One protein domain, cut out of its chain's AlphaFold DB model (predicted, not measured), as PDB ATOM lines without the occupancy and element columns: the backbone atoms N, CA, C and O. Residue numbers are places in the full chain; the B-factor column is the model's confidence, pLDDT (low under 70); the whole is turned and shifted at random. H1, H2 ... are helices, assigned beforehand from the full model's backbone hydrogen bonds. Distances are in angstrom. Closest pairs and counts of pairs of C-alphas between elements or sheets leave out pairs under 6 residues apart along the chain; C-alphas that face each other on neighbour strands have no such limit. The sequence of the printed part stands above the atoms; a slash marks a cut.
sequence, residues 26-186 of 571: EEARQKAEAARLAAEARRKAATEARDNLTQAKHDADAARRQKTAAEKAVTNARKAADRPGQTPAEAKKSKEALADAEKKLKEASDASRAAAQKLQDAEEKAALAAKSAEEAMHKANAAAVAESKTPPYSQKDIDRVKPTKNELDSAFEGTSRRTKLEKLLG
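AT A GLANCE: This is residues 26 to 186 of the 571 residues of the protein "DUF4157 domain-containing protein" of Corallococcus exiguus (UniProt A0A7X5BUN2). A long helical hairpin makes a rod: H2 and H1 run side by side, opposite ways, and three short helices, H3, H4 and H5, pack on H2 at its residues 120 to 138. The printed part, 161 residues with five named helices, H1 to H5 in order, and no named strand, is all helix. It is extended: radius of gyration of the C-alphas 25.7 A, spans 91 by 25 by 22 A.

IN THESE COORDINATES: H2, residues 88 to 146, measures 87.0 A from first to last C-alpha, beginning at (-0.976, 30.810, 29.549). H1, residues 26 to 81, measures 81.5 A. H3 is residues 155 to 161, H4 165 to 172, H5 178 to 185, ending at C-alpha 185 (57.786, 7.732, 28.853).

HOW THE PARTS SIT: H2, the hub, touches H1 at a shallow tilt of 16 degrees, a hairpin; their closest C-alphas, Ala 46 and Ala 129, are 4.6 A apart. H4 touches residues 120 to 127 of H2 alone, at a steep tilt of 53 degrees; the closest C-alphas, Glu 123 and Ala 171, are 6.1 A apart. In each helix every O i to N i+4 pair is within hydrogen-bond range.

THE WHOLE: The printed part has no cut and no long link. Residues 163 to 186 have pLDDT under 70.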
ATOM      1  N   GLU A  26      79.768  -3.227   4.178       79.00
ATOM      2  CA  GLU A  26      78.604  -2.816   3.385       79.00
ATOM      3  C   GLU A  26      77.282  -3.061   4.134       79.00
ATOM      4  O   GLU A  26      76.402  -2.202   4.138       79.00
ATOM      5  N   GLU A  27      77.158  -4.181   4.848       75.94
ATOM      6  CA  GLU A  27      76.000  -4.467   5.705       75.94
ATOM      7  C   GLU A  27      75.872  -3.453   6.854       75.94
ATOM      8  O   GLU A  27      74.773  -2.973   7.144       75.94
ATOM      9  N   ALA A  28      76.995  -3.071   7.475       77.69
ATOM     10  CA  ALA A  28      77.022  -1.998   8.462       77.69
ATOM     11  C   ALA A  28      76.502  -0.693   7.843       77.69
ATOM     12  O   ALA A  28      75.505  -0.157   8.328       77.69
ATOM     13  N   ARG A  29      77.069  -0.278   6.700       78.25
ATOM     14  CA  ARG A  29      76.678   0.945   5.985       78.25
ATOM     15  C   ARG A  29      75.179   1.000   5.687       78.25
ATOM     16  O   ARG A  29      74.544   2.033   5.913       78.25
ATOM     17  N   GLN A  30      74.605  -0.100   5.203       80.50
ATOM     18  CA  GLN A  30      73.168  -0.200   4.938       80.50
ATOM     19  C   GLN A  30      72.344  -0.064   6.225       80.50
ATOM     20  O   GLN A  30      71.302   0.595   6.232       80.50
ATOM     21  N   LYS A  31      72.827  -0.616   7.341       75.94
ATOM     22  CA  LYS A  31      72.187  -0.503   8.656       75.94
ATOM     23  C   LYS A  31      72.213   0.928   9.203       75.94
ATOM     24  O   LYS A  31      71.197   1.365   9.750       75.94
ATOM     25  N   ALA A  32      73.307   1.679   9.050       75.38
ATOM     26  CA  ALA A  32      73.342   3.087   9.461       75.38
ATOM     27  C   ALA A  32      72.464   3.979   8.576       75.38
ATOM     28  O   ALA A  32      71.770   4.861   9.089       75.38
ATOM     29  N   GLU A  33      72.426   3.735   7.265       79.81
ATOM     30  CA  GLU A  33      71.547   4.476   6.358       79.81
ATOM     31  C   GLU A  33      70.063   4.198   6.646       79.81
ATOM     32  O   GLU A  33      69.264   5.134   6.739       79.81
ATOM     33  N   ALA A  34      69.705   2.936   6.904       74.00
ATOM     34  CA  ALA A  34      68.366   2.558   7.344       74.00
ATOM     35  C   ALA A  34      67.991   3.215   8.685       74.00
ATOM     36  O   ALA A  34      66.874   3.711   8.839       74.00
ATOM     37  N   ALA A  35      68.924   3.283   9.643       75.88
ATOM     38  CA  ALA A  35      68.702   3.956  10.923       75.88
ATOM     39  C   ALA A  35      68.473   5.469  10.753       75.88
ATOM     40  O   ALA A  35      67.577   6.026  11.391       75.88
ATOM     41  N   ARG A  36      69.217   6.130   9.855       85.06
ATOM     42  CA  ARG A  36      69.027   7.552   9.524       85.06
ATOM     43  C   ARG A  36      67.658   7.811   8.890       85.06
ATOM     44  O   ARG A  36      66.963   8.742   9.292       85.06
ATOM     45  N   LEU A  37      67.249   6.991   7.920       80.81
ATOM     46  CA  LEU A  37      65.935   7.116   7.275       80.81
ATOM     47  C   LEU A  37      64.788   6.877   8.269       80.81
ATOM     48  O   LEU A  37      63.805   7.620   8.262       80.81
ATOM     49  N   ALA A  38      64.935   5.898   9.165       75.88
ATOM     50  CA  ALA A  38      63.967   5.641  10.227       75.88
ATOM     51  C   ALA A  38      63.851   6.828  11.198       75.88
ATOM     52  O   ALA A  38      62.740   7.233  11.537       75.88
ATOM     53  N   ALA A  39      64.972   7.424  11.608       80.94
ATOM     54  CA  ALA A  39      64.979   8.597  12.479       80.94
ATOM     55  C   ALA A  39      64.345   9.832  11.813       80.94
ATOM     56  O   ALA A  39      63.575  10.548  12.451       80.94
ATOM     57  N   GLU A  40      64.581  10.057  10.516       86.25
ATOM     58  CA  GLU A  40      63.934  11.144   9.773       86.25
ATOM     59  C   GLU A  40      62.414  10.947   9.654       86.25
ATOM     60  O   GLU A  40      61.652  11.899   9.838       86.25
ATOM     61  N   ALA A  41      61.960   9.714   9.404       79.19
ATOM     62  CA  ALA A  41      60.538   9.384   9.367       79.19
ATOM     63  C   ALA A  41      59.865   9.596  10.734       79.19
ATOM     64  O   ALA A  41      58.798  10.205  10.811       79.19
ATOM     65  N   ARG A  42      60.512   9.165  11.826       84.50
ATOM     66  CA  ARG A  42      59.999   9.353  13.194       84.50
ATOM     67  C   ARG A  42      59.968  10.821  13.605       84.50
ATOM     68  O   ARG A  42      58.993  11.252  14.211       84.50
ATOM     69  N   ARG A  43      60.967  11.612  13.206       87.31
ATOM     70  CA  ARG A  43      60.964  13.066  13.410       87.31
ATOM     71  C   ARG A  43      59.788  13.744  12.698       87.31
ATOM     72  O   ARG A  43      59.138  14.583  13.309       87.31
ATOM     73  N   LYS A  44      59.499  13.385  11.440       87.69
ATOM     74  CA  LYS A  44      58.338  13.923  10.701       87.69
ATOM     75  C   LYS A  44      57.018  13.556  11.383       87.69
ATOM     76  O   LYS A  44      56.203  14.439  11.616       87.69
ATOM     77  N   ALA A  45      56.870  12.301  11.809       77.62
ATOM     78  CA  ALA A  45      55.694  11.849  12.554       77.62
ATOM     79  C   ALA A  45      55.504  12.599  13.890       77.62
ATOM     80  O   ALA A  45      54.377  12.910  14.266       77.62
ATOM     81  N   ALA A  46      56.591  12.930  14.596       83.94
ATOM     82  CA  ALA A  46      56.530  13.744  15.812       83.94
ATOM     83  C   ALA A  46      56.076  15.186  15.538       83.94
ATOM     84  O   ALA A  46      55.301  15.742  16.313       83.94
ATOM     85  N   THR A  47      56.519  15.787  14.429       87.62
ATOM     86  CA  THR A  47      56.041  17.110  13.995       87.62
ATOM     87  C   THR A  47      54.549  17.080  13.662       87.62
ATOM     88  O   THR A  47      53.794  17.865  14.221       87.62
ATOM     89  N   GLU A  48      54.103  16.120  12.853       84.81
ATOM     90  CA  GLU A  48      52.683  15.967  12.506       84.81
ATOM     91  C   GLU A  48      51.805  15.716  13.744       84.81
ATOM     92  O   GLU A  48      50.687  16.220  13.842       84.81
ATOM     93  N   ALA A  49      52.293  14.950  14.724       81.19
ATOM     94  CA  ALA A  49      51.568  14.718  15.970       81.19
ATOM     95  C   ALA A  49      51.419  16.001  16.811       81.19
ATOM     96  O   ALA A  49      50.364  16.215  17.407       81.19
ATOM     97  N   ARG A  50      52.430  16.881  16.815       84.50
ATOM     98  CA  ARG A  50      52.362  18.195  17.475       84.50
ATOM     99  C   ARG A  50      51.382  19.146  16.796       84.50
ATOM    100  O   ARG A  50      50.611  19.800  17.492       84.50
ATOM    101  N   ASP A  51      51.356  19.176  15.468       85.94
ATOM    102  CA  ASP A  51      50.401  20.006  14.725       85.94
ATOM    103  C   ASP A  51      48.953  19.564  15.008       85.94
ATOM    104  O   ASP A  51      48.075  20.388  15.284       85.94
ATOM    105  N   ASN A  52      48.717  18.249  15.053       81.69
ATOM    106  CA  ASN A  52      47.424  17.680  15.440       81.69
ATOM    107  C   ASN A  52      47.042  18.016  16.892       81.69
ATOM    108  O   ASN A  52      45.878  18.307  17.169       81.69
ATOM    109  N   LEU A  53      48.008  18.022  17.816       84.56
ATOM    110  CA  LEU A  53      47.790  18.454  19.195       84.56
ATOM    111  C   LEU A  53      47.365  19.927  19.271       84.56
ATOM    112  O   LEU A  53      46.425  20.264  19.992       84.56
ATOM    113  N   THR A  54      48.013  20.815  18.516       86.56
ATOM    114  CA  THR A  54      47.623  22.231  18.459       86.56
ATOM    115  C   THR A  54      46.182  22.398  17.979       86.56
ATOM    116  O   THR A  54      45.425  23.157  18.589       86.56
ATOM    117  N   GLN A  55      45.774  21.651  16.950       84.06
ATOM    118  CA  GLN A  55      44.393  21.676  16.468       84.06
ATOM    119  C   GLN A  55      43.407  21.145  17.520       84.06
ATOM    120  O   GLN A  55      42.385  21.775  17.788       84.06
ATOM    121  N   ALA A  56      43.733  20.032  18.182       81.75
ATOM    122  CA  ALA A  56      42.873  19.448  19.207       81.75
ATOM    123  C   ALA A  56      42.682  20.380  20.420       81.75
ATOM    124  O   ALA A  56      41.582  20.458  20.970       81.75
ATOM    125  N   LYS A  57      43.717  21.147  20.802       83.81
ATOM    126  CA  LYS A  57      43.621  22.192  21.840       83.81
ATOM    127  C   LYS A  57      42.628  23.278  21.449       83.81
ATOM    128  O   LYS A  57      41.748  23.624  22.237       83.81
ATOM    129  N   HIS A  58      42.739  23.776  20.221       87.12
ATOM    130  CA  HIS A  58      41.829  24.788  19.697       87.12
ATOM    131  C   HIS A  58      40.368  24.301  19.699       87.12
ATOM    132  O   HIS A  58      39.471  25.014  20.157       87.12
ATOM    133  N   ASP A  59      40.128  23.067  19.252       82.81
ATOM    134  CA  ASP A  59      38.785  22.486  19.175       82.81
ATOM    135  C   ASP A  59      38.177  22.235  20.565       82.81
ATOM    136  O   ASP A  59      36.993  22.510  20.790       82.81
ATOM    137  N   ALA A  60      38.982  21.772  21.525       81.94
ATOM    138  CA  ALA A  60      38.553  21.582  22.908       81.94
ATOM    139  C   ALA A  60      38.154  22.906  23.574       81.94
ATOM    140  O   ALA A  60      37.113  22.979  24.235       81.94
ATOM    141  N   ASP A  61      38.928  23.972  23.368       86.94
ATOM    142  CA  ASP A  61      38.609  25.291  23.911       86.94
ATOM    143  C   ASP A  61      37.369  25.906  23.253       86.94
ATOM    144  O   ASP A  61      36.528  26.499  23.941       86.94
ATOM    145  N   ALA A  62      37.195  25.721  21.942       89.44
ATOM    146  CA  ALA A  62      35.978  26.124  21.244       89.44
ATOM    147  C   ALA A  62      34.740  25.402  21.808       89.44
ATOM    148  O   ALA A  62      33.734  26.049  22.119       89.44
ATOM    149  N   ALA A  63      34.825  24.086  22.023       87.56
ATOM    150  CA  ALA A  63      33.728  23.292  22.573       87.56
ATOM    151  C   ALA A  63      33.404  23.667  24.034       87.56
ATOM    152  O   ALA A  63      32.232  23.779  24.400       87.56
ATOM    153  N   ARG A  64      34.420  23.957  24.862       89.75
ATOM    154  CA  ARG A  64      34.226  24.473  26.232       89.75
ATOM    155  C   ARG A  64      33.486  25.810  26.231       89.75
ATOM    156  O   ARG A  64      32.532  25.980  26.987       89.75
ATOM    157  N   ARG A  65      33.866  26.742  25.346       92.12
ATOM    158  CA  ARG A  65      33.175  28.038  25.200       92.12
ATOM    159  C   ARG A  65      31.713  27.861  24.788       92.12
ATOM    160  O   ARG A  65      30.846  28.543  25.336       92.12
ATOM    161  N   GLN A  66      31.428  26.937  23.869       91.94
ATOM    162  CA  GLN A  66      30.058  26.614  23.455       91.94
ATOM    163  C   GLN A  66      29.233  26.029  24.605       91.94
ATOM    164  O   GLN A  66      28.096  26.456  24.812       91.94
ATOM    165  N   LYS A  67      29.813  25.124  25.402       92.75
ATOM    166  CA  LYS A  67      29.168  24.586  26.605       92.75
ATOM    167  C   LYS A  67      28.811  25.698  27.591       92.75
ATOM    168  O   LYS A  67      27.652  25.816  27.975       92.75
ATOM    169  N   THR A  68      29.758  26.575  27.923       92.81
ATOM    170  CA  THR A  68      29.507  27.711  28.827       92.81
ATOM    171  C   THR A  68      28.430  28.660  28.288       92.81
ATOM    172  O   THR A  68      27.617  29.184  29.051       92.81
ATOM    173  N   ALA A  69      28.386  28.895  26.973       92.12
ATOM    174  CA  ALA A  69      27.329  29.696  26.360       92.12
ATOM    175  C   ALA A  69      25.948  29.024  26.488       92.12
ATOM    176  O   ALA A  69      24.966  29.701  26.802       92.12
ATOM    177  N   ALA A  70      25.872  27.703  26.311       90.69
ATOM    178  CA  ALA A  70      24.636  26.943  26.469       90.69
ATOM    179  C   ALA A  70      24.162  26.878  27.934       90.69
ATOM    180  O   ALA A  70      22.971  27.027  28.192       90.69
ATOM    181  N   GLU A  71      25.077  26.759  28.903       92.62
ATOM    182  CA  GLU A  71      24.760  26.821  30.343       92.62
ATOM    183  C   GLU A  71      24.122  28.173  30.710       92.62
ATOM    184  O   GLU A  71      23.098  28.236  31.401       92.62
ATOM    185  N   LYS A  72      24.676  29.274  30.179       94.56
ATOM    186  CA  LYS A  72      24.095  30.617  30.330       94.56
ATOM    187  C   LYS A  72      22.718  30.721  29.670       94.56
ATOM    188  O   LYS A  72      21.816  31.324  30.250       94.56
ATOM    189  N   ALA A  73      22.535  30.128  28.490       93.50
ATOM    190  CA  ALA A  73      21.253  30.127  27.789       93.50
ATOM    191  C   ALA A  73      20.165  29.376  28.577       93.50
ATOM    192  O   ALA A  73      19.072  29.915  28.740       93.50
ATOM    193  N   VAL A  74      20.475  28.203  29.144       94.56
ATOM    194  CA  VAL A  74      19.562  27.462  30.036       94.56
ATOM    195  C   VAL A  74      19.223  28.279  31.277       94.56
ATOM    196  O   VAL A  74      18.053  28.407  31.628       94.56
ATOM    197  N   THR A  75      20.221  28.897  31.912       93.94
ATOM    198  CA  THR A  75      20.001  29.747  33.093       93.94
ATOM    199  C   THR A  75      19.036  30.897  32.791       93.94
ATOM    200  O   THR A  75      18.138  31.184  33.584       93.94
ATOM    201  N   ASN A  76      19.192  31.547  31.635       92.75
ATOM    202  CA  ASN A  76      18.311  32.632  31.208       92.75
ATOM    203  C   ASN A  76      16.908  32.131  30.839       92.75
ATOM    204  O   ASN A  76      15.922  32.755  31.227       92.75
ATOM    205  N   ALA A  77      16.808  30.999  30.136       92.19
ATOM    206  CA  ALA A  77      15.529  30.401  29.762       92.19
ATOM    207  C   ALA A  77      14.735  29.936  30.991       92.19
ATOM    208  O   ALA A  77      13.523  30.124  31.043       92.19
ATOM    209  N   ARG A  78      15.415  29.423  32.023       93.50
ATOM    210  CA  ARG A  78      14.791  29.020  33.289       93.50
ATOM    211  C   ARG A  78      14.232  30.222  34.047       93.50
ATOM    212  O   ARG A  78      13.063  30.228  34.406       93.50
ATOM    213  N   LYS A  79      15.022  31.297  34.168       92.19
ATOM    214  CA  LYS A  79      14.555  32.577  34.734       92.19
ATOM    215  C   LYS A  79      13.348  33.143  33.982       92.19
ATOM    216  O   LYS A  79      12.463  33.722  34.602       92.19
ATOM    217  N   ALA A  80      13.322  32.997  32.657       88.75
ATOM    218  CA  ALA A  80      12.185  33.415  31.851       88.75
ATOM    219  C   ALA A  80      10.958  32.528  32.103       88.75
ATOM    220  O   ALA A  80       9.873  33.071  32.262       88.75
ATOM    221  N   ALA A  81      11.116  31.204  32.190       88.81
ATOM    222  CA  ALA A  81      10.029  30.260  32.460       88.81
ATOM    223  C   ALA A  81       9.409  30.422  33.859       88.81
ATOM    224  O   ALA A  81       8.200  30.271  33.999       88.81
ATOM    225  N   ASP A  82      10.208  30.804  34.858       89.88
ATOM    226  CA  ASP A  82       9.769  30.972  36.250       89.88
ATOM    227  C   ASP A  82       9.225  32.386  36.557       89.88
ATOM    228  O   ASP A  82       8.955  32.725  37.711       89.88
ATOM    229  N   ARG A  83       9.070  33.252  35.541       92.38
ATOM    230  CA  ARG A  83       8.618  34.638  35.745       92.38
ATOM    231  C   ARG A  83       7.158  34.665  36.238       92.38
ATOM    232  O   ARG A  83       6.280  34.155  35.539       92.38
ATOM    233  N   PRO A  84       6.853  35.320  37.373       86.75
ATOM    234  CA  PRO A  84       5.482  35.435  37.861       86.75
ATOM    235  C   PRO A  84       4.621  36.320  36.942       86.75
ATOM    236  O   PRO A  84       5.123  37.246  36.303       86.75
ATOM    237  N   GLY A  85       3.312  36.045  36.891       89.44
ATOM    238  CA  GLY A  85       2.333  36.853  36.146       89.44
ATOM    239  C   GLY A  85       2.258  36.590  34.636       89.44
ATOM    240  O   GLY A  85       1.714  37.415  33.909       89.44
ATOM    241  N   GLN A  86       2.799  35.470  34.148       90.44
ATOM    242  CA  GLN A  86       2.687  35.085  32.739       90.44
ATOM    243  C   GLN A  86       1.263  34.687  32.350       90.44
ATOM    244  O   GLN A  86       0.579  33.961  33.073       90.44
ATOM    245  N   THR A  87       0.854  35.081  31.146       91.69
ATOM    246  CA  THR A  87      -0.335  34.513  30.506       91.69
ATOM    247  C   THR A  87      -0.090  33.045  30.110       91.69
ATOM    248  O   THR A  87       1.058  32.645  29.889       91.69
ATOM    249  N   PRO A  88      -1.138  32.214  29.946       88.19
ATOM    250  CA  PRO A  88      -0.976  30.810  29.549       88.19
ATOM    251  C   PRO A  88      -0.180  30.605  28.246       88.19
ATOM    252  O   PRO A  88       0.592  29.653  28.131       88.19
ATOM    253  N   ALA A  89      -0.328  31.515  27.276       89.25
ATOM    254  CA  ALA A  89       0.413  31.472  26.015       89.25
ATOM    255  C   ALA A  89       1.911  31.782  26.203       89.25
ATOM    256  O   ALA A  89       2.762  31.113  25.614       89.25
ATOM    257  N   GLU A  90       2.252  32.751  27.057       89.75
ATOM    258  CA  GLU A  90       3.643  33.091  27.391       89.75
ATOM    259  C   GLU A  90       4.324  31.990  28.210       89.75
ATOM    260  O   GLU A  90       5.496  31.691  27.973       89.75
ATOM    261  N   ALA A  91       3.589  31.348  29.121       87.88
ATOM    262  CA  ALA A  91       4.086  30.218  29.899       87.88
ATOM    263  C   ALA A  91       4.399  29.009  29.012       87.88
ATOM    264  O   ALA A  91       5.445  28.378  29.169       87.88
ATOM    265  N   LYS A  92       3.538  28.716  28.027       91.62
ATOM    266  CA  LYS A  92       3.799  27.663  27.036       91.62
ATOM    267  C   LYS A  92       5.062  27.963  26.221       91.62
ATOM    268  O   LYS A  92       5.958  27.125  26.165       91.62
ATOM    269  N   LYS A  93       5.179  29.179  25.679       92.25
ATOM    270  CA  LYS A  93       6.339  29.601  24.876       92.25
ATOM    271  C   LYS A  93       7.650  29.595  25.676       92.25
ATOM    272  O   LYS A  93       8.691  29.214  25.151       92.25
ATOM    273  N   SER A  94       7.606  29.991  26.948       89.12
ATOM    274  CA  SER A  94       8.792  30.013  27.819       89.12
ATOM    275  C   SER A  94       9.245  28.605  28.223       89.12
ATOM    276  O   SER A  94      10.445  28.354  28.304       89.12
ATOM    277  N   LYS A  95       8.307  27.662  28.409       90.38
ATOM    278  CA  LYS A  95       8.622  26.240  28.632       90.38
ATOM    279  C   LYS A  95       9.230  25.572  27.397       90.38
ATOM    280  O   LYS A  95      10.193  24.828  27.535       90.38
ATOM    281  N   GLU A  96       8.709  25.863  26.205       92.00
ATOM    282  CA  GLU A  96       9.284  25.376  24.941       92.00
ATOM    283  C   GLU A  96      10.716  25.908  24.742       92.00
ATOM    284  O   GLU A  96      11.632  25.136  24.468       92.00
ATOM    285  N   ALA A  97      10.947  27.200  25.002       91.12
ATOM    286  CA  ALA A  97      12.281  27.798  24.929       91.12
ATOM    287  C   ALA A  97      13.274  27.215  25.956       91.12
ATOM    288  O   ALA A  97      14.465  27.094  25.656       91.12
ATOM    289  N   LEU A  98      12.806  26.843  27.154       92.44
ATOM    290  CA  LEU A  98      13.619  26.141  28.150       92.44
ATOM    291  C   LEU A  98      14.003  24.736  27.670       92.44
ATOM    292  O   LEU A  98      15.183  24.396  27.717       92.44
ATOM    293  N   ALA A  99      13.052  23.964  27.140       92.06
ATOM    294  CA  ALA A  99      13.324  22.632  26.599       92.06
ATOM    295  C   ALA A  99      14.335  22.675  25.435       92.06
ATOM    296  O   ALA A  99      15.264  21.864  25.378       92.06
ATOM    297  N   ASP A 100      14.222  23.666  24.545       92.75
ATOM    298  CA  ASP A 100      15.183  23.881  23.457       92.75
ATOM    299  C   ASP A 100      16.579  24.269  23.972       92.75
ATOM    300  O   ASP A 100      17.595  23.822  23.429       92.75
ATOM    301  N   ALA A 101      16.656  25.091  25.024       90.31
ATOM    302  CA  ALA A 101      17.921  25.464  25.651       90.31
ATOM    303  C   ALA A 101      18.586  24.267  26.354       90.31
ATOM    304  O   ALA A 101      19.794  24.074  26.212       90.31
ATOM    305  N   GLU A 102      17.816  23.435  27.061       90.12
ATOM    306  CA  GLU A 102      18.305  22.217  27.723       90.12
ATOM    307  C   GLU A 102      18.810  21.186  26.708       90.12
ATOM    308  O   GLU A 102      19.877  20.593  26.897       90.12
ATOM    309  N   LYS A 103      18.108  21.035  25.579       94.38
ATOM    310  CA  LYS A 103      18.563  20.200  24.463       94.38
ATOM    311  C   LYS A 103      19.911  20.681  23.912       94.38
ATOM    312  O   LYS A 103      20.829  19.875  23.771       94.38
ATOM    313  N   LYS A 104      20.062  21.989  23.669       92.69
ATOM    314  CA  LYS A 104      21.328  22.586  23.204       92.69
ATOM    315  C   LYS A 104      22.457  22.447  24.228       92.69
ATOM    316  O   LYS A 104      23.600  22.222  23.839       92.69
ATOM    317  N   LEU A 105      22.160  22.542  25.526       91.88
ATOM    318  CA  LEU A 105      23.144  22.300  26.585       91.88
ATOM    319  C   LEU A 105      23.626  20.847  26.593       91.88
ATOM    320  O   LEU A 105      24.823  20.608  26.760       91.88
ATOM    321  N   LYS A 106      22.726  19.883  26.383       90.12
ATOM    322  CA  LYS A 106      23.098  18.470  26.269       90.12
ATOM    323  C   LYS A 106      24.027  18.238  25.075       90.12
ATOM    324  O   LYS A 106      25.107  17.688  25.252       90.12
ATOM    325  N   GLU A 107      23.661  18.748  23.899       90.00
ATOM    326  CA  GLU A 107      24.482  18.656  22.681       90.00
ATOM    327  C   GLU A 107      25.865  19.310  22.862       90.00
ATOM    328  O   GLU A 107      26.885  18.708  22.524       90.00
ATOM    329  N   ALA A 108      25.927  20.502  23.468       87.69
ATOM    330  CA  ALA A 108      27.188  21.194  23.742       87.69
ATOM    331  C   ALA A 108      28.044  20.489  24.814       87.69
ATOM    332  O   ALA A 108      29.274  20.504  24.740       87.69
ATOM    333  N   SER A 109      27.415  19.844  25.800       82.31
ATOM    334  CA  SER A 109      28.113  19.061  26.827       82.31
ATOM    335  C   SER A 109      28.721  17.782  26.252       82.31
ATOM    336  O   SER A 109      29.868  17.461  26.569       82.31
ATOM    337  N   ASP A 110      27.992  17.092  25.374       83.00
ATOM    338  CA  ASP A 110      28.479  15.904  24.670       83.00
ATOM    339  C   ASP A 110      29.631  16.270  23.717       83.00
ATOM    340  O   ASP A 110      30.677  15.618  23.727       83.00
ATOM    341  N   ALA A 111      29.498  17.372  22.966       83.81
ATOM    342  CA  ALA A 111      30.559  17.893  22.103       83.81
ATOM    343  C   ALA A 111      31.814  18.297  22.898       83.81
ATOM    344  O   ALA A 111      32.930  17.959  22.505       83.81
ATOM    345  N   SER A 112      31.646  18.959  24.049       85.31
ATOM    346  CA  SER A 112      32.757  19.312  24.938       85.31
ATOM    347  C   SER A 112      33.467  18.084  25.506       85.31
ATOM    348  O   SER A 112      34.687  18.122  25.652       85.31
ATOM    349  N   ARG A 113      32.740  17.001  25.810       80.31
ATOM    350  CA  ARG A 113      33.333  15.740  26.277       80.31
ATOM    351  C   ARG A 113      34.115  15.046  25.163       80.31
ATOM    352  O   ARG A 113      35.250  14.639  25.383       80.31
ATOM    353  N   ALA A 114      33.541  14.968  23.965       78.06
ATOM    354  CA  ALA A 114      34.205  14.376  22.806       78.06
ATOM    355  C   ALA A 114      35.471  15.153  22.400       78.06
ATOM    356  O   ALA A 114      36.489  14.545  22.076       78.06
ATOM    357  N   ALA A 115      35.436  16.488  22.446       78.19
ATOM    358  CA  ALA A 115      36.601  17.321  22.155       78.19
ATOM    359  C   ALA A 115      37.697  17.186  23.227       78.19
ATOM    360  O   ALA A 115      38.876  17.151  22.890       78.19
ATOM    361  N   ALA A 116      37.320  17.037  24.502       75.06
ATOM    362  CA  ALA A 116      38.271  16.755  25.577       75.06
ATOM    363  C   ALA A 116      38.963  15.392  25.399       75.06
ATOM    364  O   ALA A 116      40.172  15.309  25.590       75.06
ATOM    365  N   GLN A 117      38.231  14.356  24.968       78.25
ATOM    366  CA  GLN A 117      38.828  13.051  24.665       78.25
ATOM    367  C   GLN A 117      39.813  13.135  23.491       78.25
ATOM    368  O   GLN A 117      40.928  12.640  23.583       78.25
ATOM    369  N   LYS A 118      39.445  13.827  22.406       81.25
ATOM    370  CA  LYS A 118      40.342  14.020  21.253       81.25
ATOM    371  C   LYS A 118      41.610  14.795  21.610       81.25
ATOM    372  O   LYS A 118      42.670  14.498  21.069       81.25
ATOM    373  N   LEU A 119      41.497  15.788  22.494       80.31
ATOM    374  CA  LEU A 119      42.654  16.499  23.030       80.31
ATOM    375  C   LEU A 119      43.576  15.539  23.786       80.31
ATOM    376  O   LEU A 119      44.770  15.525  23.509       80.31
ATOM    377  N   GLN A 120      43.020  14.689  24.649       74.88
ATOM    378  CA  GLN A 120      43.798  13.690  25.376       74.88
ATOM    379  C   GLN A 120      44.528  12.724  24.429       74.88
ATOM    380  O   GLN A 120      45.735  12.525  24.555       74.88
ATOM    381  N   ASP A 121      43.828  12.164  23.441       76.81
ATOM    382  CA  ASP A 121      44.427  11.226  22.486       76.81
ATOM    383  C   ASP A 121      45.563  11.893  21.681       76.81
ATOM    384  O   ASP A 121      46.583  11.270  21.372       76.81
ATOM    385  N   ALA A 122      45.410  13.183  21.356       79.12
ATOM    386  CA  ALA A 122      46.429  13.962  20.661       79.12
ATOM    387  C   ALA A 122      47.643  14.277  21.554       79.12
ATOM    388  O   ALA A 122      48.773  14.239  21.066       79.12
ATOM    389  N   GLU A 123      47.434  14.541  22.848       77.44
ATOM    390  CA  GLU A 123      48.503  14.732  23.840       77.44
ATOM    391  C   GLU A 123      49.333  13.451  24.007       77.44
ATOM    392  O   GLU A 123      50.562  13.495  23.894       77.44
ATOM    393  N   GLU A 124      48.673  12.297  24.168       75.19
ATOM    394  CA  GLU A 124      49.332  10.988  24.267       75.19
ATOM    395  C   GLU A 124      50.128  10.668  22.988       75.19
ATOM    396  O   GLU A 124      51.311  10.313  23.041       75.19
ATOM    397  N   LYS A 125      49.517  10.857  21.812       80.31
ATOM    398  CA  LYS A 125      50.165  10.586  20.522       80.31
ATOM    399  C   LYS A 125      51.369  11.495  20.267       80.31
ATOM    400  O   LYS A 125      52.386  11.015  19.760       80.31
ATOM    401  N   ALA A 126      51.284  12.777  20.624       80.50
ATOM    402  CA  ALA A 126      52.392  13.721  20.489       80.50
ATOM    403  C   ALA A 126      53.574  13.348  21.393       80.50
ATOM    404  O   ALA A 126      54.713  13.317  20.923       80.50
ATOM    405  N   ALA A 127      53.312  12.985  22.653       77.38
ATOM    406  CA  ALA A 127      54.349  12.567  23.594       77.38
ATOM    407  C   ALA A 127      55.060  11.272  23.150       77.38
ATOM    408  O   ALA A 127      56.292  11.194  23.175       77.38
ATOM    409  N   LEU A 128      54.306  10.273  22.677       77.31
ATOM    410  CA  LEU A 128      54.871   9.011  22.178       77.31
ATOM    411  C   LEU A 128      55.682   9.198  20.896       77.31
ATOM    412  O   LEU A 128      56.762   8.620  20.750       77.31
ATOM    413  N   ALA A 129      55.185  10.017  19.969       79.06
ATOM    414  CA  ALA A 129      55.899  10.312  18.736       79.06
ATOM    415  C   ALA A 129      57.204  11.078  19.015       79.06
ATOM    416  O   ALA A 129      58.236  10.740  18.435       79.06
ATOM    417  N   ALA A 130      57.182  12.037  19.949       82.44
ATOM    418  CA  ALA A 130      58.359  12.774  20.410       82.44
ATOM    419  C   ALA A 130      59.434  11.846  21.002       82.44
ATOM    420  O   ALA A 130      60.582  11.872  20.556       82.44
ATOM    421  N   LYS A 131      59.057  10.951  21.927       82.00
ATOM    422  CA  LYS A 131      59.985   9.967  22.512       82.00
ATOM    423  C   LYS A 131      60.532   8.985  21.471       82.00
ATOM    424  O   LYS A 131      61.730   8.722  21.421       82.00
ATOM    425  N   SER A 132      59.674   8.475  20.586       78.94
ATOM    426  CA  SER A 132      60.102   7.571  19.512       78.94
ATOM    427  C   SER A 132      61.072   8.248  18.531       78.94
ATOM    428  O   SER A 132      61.985   7.594  18.023       78.94
ATOM    429  N   ALA A 133      60.898   9.546  18.267       82.94
ATOM    430  CA  ALA A 133      61.826  10.331  17.461       82.94
ATOM    431  C   ALA A 133      63.172  10.530  18.171       82.94
ATOM    432  O   ALA A 133      64.211  10.321  17.545       82.94
ATOM    433  N   GLU A 134      63.164  10.861  19.464       86.94
ATOM    434  CA  GLU A 134      64.370  10.975  20.293       86.94
ATOM    435  C   GLU A 134      65.191   9.672  20.284       86.94
ATOM    436  O   GLU A 134      66.370   9.680  19.921       86.94
ATOM    437  N   GLU A 135      64.565   8.531  20.589       83.69
ATOM    438  CA  GLU A 135      65.228   7.219  20.604       83.69
ATOM    439  C   GLU A 135      65.792   6.833  19.228       83.69
ATOM    440  O   GLU A 135      66.919   6.338  19.117       83.69
ATOM    441  N   ALA A 136      65.035   7.083  18.154       82.00
ATOM    442  CA  ALA A 136      65.484   6.797  16.796       82.00
ATOM    443  C   ALA A 136      66.681   7.674  16.393       82.00
ATOM    444  O   ALA A 136      67.621   7.176  15.768       82.00
ATOM    445  N   MET A 137      66.689   8.951  16.787       85.94
ATOM    446  CA  MET A 137      67.807   9.866  16.545       85.94
ATOM    447  C   MET A 137      69.059   9.452  17.331       85.94
ATOM    448  O   MET A 137      70.151   9.426  16.757       85.94
ATOM    449  N   HIS A 138      68.917   9.019  18.589       88.00
ATOM    450  CA  HIS A 138      70.022   8.435  19.357       88.00
ATOM    451  C   HIS A 138      70.572   7.154  18.714       88.00
ATOM    452  O   HIS A 138      71.788   6.992  18.603       88.00
ATOM    453  N   LYS A 139      69.699   6.267  18.220       84.50
ATOM    454  CA  LYS A 139      70.102   5.027  17.537       84.50
ATOM    455  C   LYS A 139      70.827   5.293  16.215       84.50
ATOM    456  O   LYS A 139      71.803   4.612  15.911       84.50
ATOM    457  N   ALA A 140      70.385   6.287  15.448       84.50
ATOM    458  CA  ALA A 140      71.061   6.714  14.224       84.50
ATOM    459  C   ALA A 140      72.446   7.318  14.511       84.50
ATOM    460  O   ALA A 140      73.404   7.017  13.801       84.50
ATOM    461  N   ASN A 141      72.577   8.101  15.587       90.00
ATOM    462  CA  ASN A 141      73.870   8.603  16.051       90.00
ATOM    463  C   ASN A 141      74.806   7.468  16.489       90.00
ATOM    464  O   ASN A 141      75.962   7.446  16.072       90.00
ATOM    465  N   ALA A 142      74.313   6.492  17.254       86.44
ATOM    466  CA  ALA A 142      75.098   5.330  17.670       86.44
ATOM    467  C   ALA A 142      75.567   4.477  16.475       86.44
ATOM    468  O   ALA A 142      76.714   4.035  16.447       86.44
ATOM    469  N   ALA A 143      74.711   4.286  15.462       82.75
ATOM    470  CA  ALA A 143      75.071   3.575  14.235       82.75
ATOM    471  C   ALA A 143      76.151   4.316  13.425       82.75
ATOM    472  O   ALA A 143      77.074   3.685  12.921       82.75
ATOM    473  N   ALA A 144      76.084   5.649  13.352       84.56
ATOM    474  CA  ALA A 144      77.115   6.455  12.700       84.56
ATOM    475  C   ALA A 144      78.465   6.386  13.440       84.56
ATOM    476  O   ALA A 144      79.500   6.209  12.801       84.56
ATOM    477  N   VAL A 145      78.458   6.441  14.779       86.19
ATOM    478  CA  VAL A 145      79.674   6.302  15.604       86.19
ATOM    479  C   VAL A 145      80.309   4.918  15.446       86.19
ATOM    480  O   VAL A 145      81.527   4.825  15.320       86.19
ATOM    481  N   ALA A 146      79.505   3.850  15.384       80.75
ATOM    482  CA  ALA A 146      79.994   2.488  15.149       80.75
ATOM    483  C   ALA A 146      80.709   2.328  13.791       80.75
ATOM    484  O   ALA A 146      81.578   1.471  13.647       80.75
ATOM    485  N   GLU A 147      80.391   3.180  12.816       82.62
ATOM    486  CA  GLU A 147      81.058   3.256  11.510       82.62
ATOM    487  C   GLU A 147      82.183   4.295  11.447       82.62
ATOM    488  O   GLU A 147      82.702   4.573  10.366       82.62
ATOM    489  N   SER A 148      82.563   4.895  12.579       82.25
ATOM    490  CA  SER A 148      83.517   6.014  12.634       82.25
ATOM    491  C   SER A 148      83.104   7.214  11.764       82.25
ATOM    492  O   SER A 148      83.950   7.960  11.269       82.25
ATOM    493  N   LYS A 149      81.795   7.409  11.563       82.25
ATOM    494  CA  LYS A 149      81.209   8.536  10.827       82.25
ATOM    495  C   LYS A 149      80.686   9.602  11.782       82.25
ATOM    496  O   LYS A 149      80.340   9.333  12.932       82.25
ATOM    497  N   THR A 150      80.580  10.829  11.279       85.12
ATOM    498  CA  THR A 150      79.967  11.938  12.016       85.12
ATOM    499  C   THR A 150      78.493  11.626  12.318       85.12
ATOM    500  O   THR A 150      77.761  11.242  11.402       85.12
ATOM    501  N   PRO A 151      78.032  11.802  13.569       88.88
ATOM    502  CA  PRO A 151      76.628  11.626  13.924       88.88
ATOM    503  C   PRO A 151      75.698  12.529  13.087       88.88
ATOM    504  O   PRO A 151      75.975  13.723  12.962       88.88
ATOM    505  N   PRO A 152      74.597  11.998  12.520       86.62
ATOM    506  CA  PRO A 152      73.686  12.759  11.663       86.62
ATOM    507  C   PRO A 152      72.806  13.774  12.406       86.62
ATOM    508  O   PRO A 152      72.239  14.652  11.757       86.62
ATOM    509  N   TYR A 153      72.661  13.667  13.730       91.19
ATOM    510  CA  TYR A 153      71.830  14.567  14.533       91.19
ATOM    511  C   TYR A 153      72.643  15.225  15.644       91.19
ATOM    512  O   TYR A 153      73.300  14.540  16.431       91.19
ATOM    513  N   SER A 154      72.570  16.553  15.747       90.94
ATOM    514  CA  SER A 154      73.171  17.281  16.867       90.94
ATOM    515  C   SER A 154      72.326  17.137  18.138       90.94
ATOM    516  O   SER A 154      71.128  16.850  18.070       90.94
ATOM    517  N   GLN A 155      72.910  17.413  19.310       85.81
ATOM    518  CA  GLN A 155      72.148  17.442  20.566       85.81
ATOM    519  C   GLN A 155      70.990  18.451  20.503       85.81
ATOM    520  O   GLN A 155      69.896  18.163  20.968       85.81
ATOM    521  N   LYS A 156      71.185  19.585  19.815       86.00
ATOM    522  CA  LYS A 156      70.140  20.587  19.570       86.00
ATOM    523  C   LYS A 156      68.977  20.042  18.730       86.00
ATOM    524  O   LYS A 156      67.838  20.455  18.934       86.00
ATOM    525  N   ASP A 157      69.241  19.145  17.781       85.06
ATOM    526  CA  ASP A 157      68.187  18.509  16.981       85.06
ATOM    527  C   ASP A 157      67.390  17.507  17.815       85.06
ATOM    528  O   ASP A 157      66.166  17.460  17.707       85.06
ATOM    529  N   ILE A 158      68.076  16.750  18.674       85.25
ATOM    530  CA  ILE A 158      67.454  15.825  19.629       85.25
ATOM    531  C   ILE A 158      66.598  16.611  20.634       85.25
ATOM    532  O   ILE A 158      65.430  16.297  20.841       85.25
ATOM    533  N   ASP A 159      67.125  17.700  21.187       82.88
ATOM    534  CA  ASP A 159      66.403  18.526  22.157       82.88
ATOM    535  C   ASP A 159      65.167  19.218  21.557       82.88
ATOM    536  O   ASP A 159      64.206  19.490  22.270       82.88
ATOM    537  N   ARG A 160      65.142  19.463  20.240       83.00
ATOM    538  CA  ARG A 160      63.959  19.993  19.537       83.00
ATOM    539  C   ARG A 160      62.815  18.985  19.423       83.00
ATOM    540  O   ARG A 160      61.659  19.399  19.323       83.00
ATOM    541  N   VAL A 161      63.111  17.687  19.389       80.69
ATOM    542  CA  VAL A 161      62.083  16.635  19.305       80.69
ATOM    543  C   VAL A 161      61.668  16.104  20.669       80.69
ATOM    544  O   VAL A 161      60.610  15.490  20.753       80.69
ATOM    545  N   LYS A 162      62.442  16.382  21.726       74.94
ATOM    546  CA  LYS A 162      62.100  15.998  23.099       74.94
ATOM    547  C   LYS A 162      60.714  16.506  23.501       74.94
ATOM    548  O   LYS A 162      60.356  17.632  23.127       74.94
ATOM    549  N   PRO A 163      59.955  15.726  24.291       66.62
ATOM    550  CA  PRO A 163      58.750  16.220  24.942       66.62
ATOM    551  C   PRO A 163      59.086  17.464  25.773       66.62
ATOM    552  O   PRO A 163      60.011  17.452  26.587       66.62
ATOM    553  N   THR A 164      58.368  18.562  25.558       65.38
ATOM    554  CA  THR A 164      58.555  19.771  26.365       65.38
ATOM    555  C   THR A 164      57.930  19.587  27.743       65.38
ATOM    556  O   THR A 164      56.949  18.866  27.907       65.38
ATOM    557  N   LYS A 165      58.463  20.287  28.749       57.53
ATOM    558  CA  LYS A 165      57.946  20.224  30.123       57.53
ATOM    559  C   LYS A 165      56.445  20.545  30.204       57.53
ATOM    560  O   LYS A 165      55.723  19.852  30.895       57.53
ATOM    561  N   ASN A 166      55.961  21.500  29.410       55.72
ATOM    562  CA  ASN A 166      54.538  21.848  29.366       55.72
ATOM    563  C   ASN A 166      53.675  20.801  28.631       55.72
ATOM    564  O   ASN A 166      52.509  20.642  28.979       55.72
ATOM    565  N   GLU A 167      54.212  20.104  27.617       54.81
ATOM    566  CA  GLU A 167      53.537  18.964  26.963       54.81
ATOM    567  C   GLU A 167      53.406  17.780  27.929       54.81
ATOM    568  O   GLU A 167      52.384  17.103  27.928       54.81
ATOM    569  N   LEU A 168      54.410  17.576  28.783       57.44
ATOM    570  CA  LEU A 168      54.378  16.589  29.855       57.44
ATOM    571  C   LEU A 168      53.385  17.009  30.945       57.44
ATOM    572  O   LEU A 168      52.425  16.291  31.195       57.44
ATOM    573  N   ASP A 169      53.545  18.194  31.532       53.69
ATOM    574  CA  ASP A 169      52.714  18.675  32.642       53.69
ATOM    575  C   ASP A 169      51.214  18.736  32.268       53.69
ATOM    576  O   ASP A 169      50.370  18.309  33.055       53.69
ATOM    577  N   SER A 170      50.873  19.149  31.036       52.19
ATOM    578  CA  SER A 170      49.476  19.153  30.546       52.19
ATOM    579  C   SER A 170      48.903  17.738  30.389       52.19
ATOM    580  O   SER A 170      47.745  17.500  30.731       52.19
ATOM    581  N   ALA A 171      49.722  16.779  29.943       49.66
ATOM    582  CA  ALA A 171      49.332  15.375  29.834       49.66
ATOM    583  C   ALA A 171      49.152  14.698  31.214       49.66
ATOM    584  O   ALA A 171      48.522  13.645  31.306       49.66
ATOM    585  N   PHE A 172      49.655  15.310  32.297       49.53
ATOM    586  CA  PHE A 172      49.664  14.760  33.659       49.53
ATOM    587  C   PHE A 172      48.622  15.361  34.628       49.53
ATOM    588  O   PHE A 172      48.476  14.864  35.744       49.53
ATOM    589  N   GLU A 173      47.846  16.377  34.237       48.31
ATOM    590  CA  GLU A 173      46.966  17.155  35.139       48.31
ATOM    591  C   GLU A 173      45.621  16.490  35.532       48.31
ATOM    592  O   GLU A 173      44.634  17.153  35.855       48.31
ATOM    593  N   GLY A 174      45.520  15.161  35.516       45.06
ATOM    594  CA  GLY A 174      44.321  14.464  35.992       45.06
ATOM    595  C   GLY A 174      44.648  13.220  36.782       45.06
ATOM    596  O   GLY A 174      45.680  12.589  36.593       45.06
ATOM    597  N   THR A 175      43.753  12.873  37.693       41.59
ATOM    598  CA  THR A 175      43.984  11.873  38.738       41.59
ATOM    599  C   THR A 175      44.219  10.456  38.204       41.59
ATOM    600  O   THR A 175      44.972   9.711  38.816       41.59
ATOM    601  N   SER A 176      43.700  10.111  37.022       44.97
ATOM    602  CA  SER A 176      44.000   8.867  36.285       44.97
ATOM    603  C   SER A 176      45.117   9.010  35.229       44.97
ATOM    604  O   SER A 176      45.436   8.053  34.526       44.97
ATOM    605  N   ARG A 177      45.728  10.201  35.108       53.56
ATOM    606  CA  ARG A 177      46.630  10.603  34.007       53.56
ATOM    607  C   ARG A 177      48.129  10.386  34.289       53.56
ATOM    608  O   ARG A 177      48.912  10.313  33.349       53.56
ATOM    609  N   ARG A 178      48.549  10.220  35.553       49.78
ATOM    610  CA  ARG A 178      49.975  10.094  35.951       49.78
ATOM    611  C   ARG A 178      50.631   8.760  35.581       49.78
ATOM    612  O   ARG A 178      51.648   8.730  34.895       49.78
ATOM    613  N   THR A 179      50.018   7.646  35.963       51.25
ATOM    614  CA  THR A 179      50.684   6.334  35.981       51.25
ATOM    615  C   THR A 179      50.931   5.746  34.582       51.25
ATOM    616  O   THR A 179      51.929   5.064  34.357       51.25
ATOM    617  N   LYS A 180      50.046   6.030  33.612       49.38
ATOM    618  CA  LYS A 180      50.110   5.504  32.234       49.38
ATOM    619  C   LYS A 180      51.210   6.190  31.408       49.38
ATOM    620  O   LYS A 180      52.003   5.512  30.758       49.38
ATOM    621  N   LEU A 181      51.310   7.519  31.484       51.50
ATOM    622  CA  LEU A 181      52.320   8.306  30.763       51.50
ATOM    623  C   LEU A 181      53.712   8.226  31.413       51.50
ATOM    624  O   LEU A 181      54.697   8.135  30.684       51.50
ATOM    625  N   GLU A 182      53.820   8.179  32.749       54.66
ATOM    626  CA  GLU A 182      55.106   7.992  33.453       54.66
ATOM    627  C   GLU A 182      55.773   6.663  33.064       54.66
ATOM    628  O   GLU A 182      56.991   6.602  32.860       54.66
ATOM    629  N   LYS A 183      54.964   5.612  32.880       56.91
ATOM    630  CA  LYS A 183      55.415   4.280  32.465       56.91
ATOM    631  C   LYS A 183      55.771   4.201  30.976       56.91
ATOM    632  O   LYS A 183      56.806   3.642  30.626       56.91
ATOM    633  N   LEU A 184      54.966   4.806  30.097       51.31
ATOM    634  CA  LEU A 184      55.229   4.857  28.648       51.31
ATOM    635  C   LEU A 184      56.438   5.743  28.298       51.31
ATOM    636  O   LEU A 184      57.212   5.430  27.388       51.31
ATOM    637  N   LEU A 185      56.661   6.820  29.053       54.00
ATOM    638  CA  LEU A 185      57.786   7.732  28.853       54.00
ATOM    639  C   LEU A 185      59.057   7.326  29.608       54.00
ATOM    640  O   LEU A 185      60.121   7.849  29.292       54.00
ATOM    641  N   GLY A 186      59.017   6.283  30.441       54.50
ATOM    642  CA  GLY A 186      60.206   5.753  31.121       54.50
ATOM    643  C   GLY A 186      60.770   6.711  32.173       54.50
ATOM    644  O   GLY A 186      61.970   6.706  32.421       54.50
TER     645      GLY A 186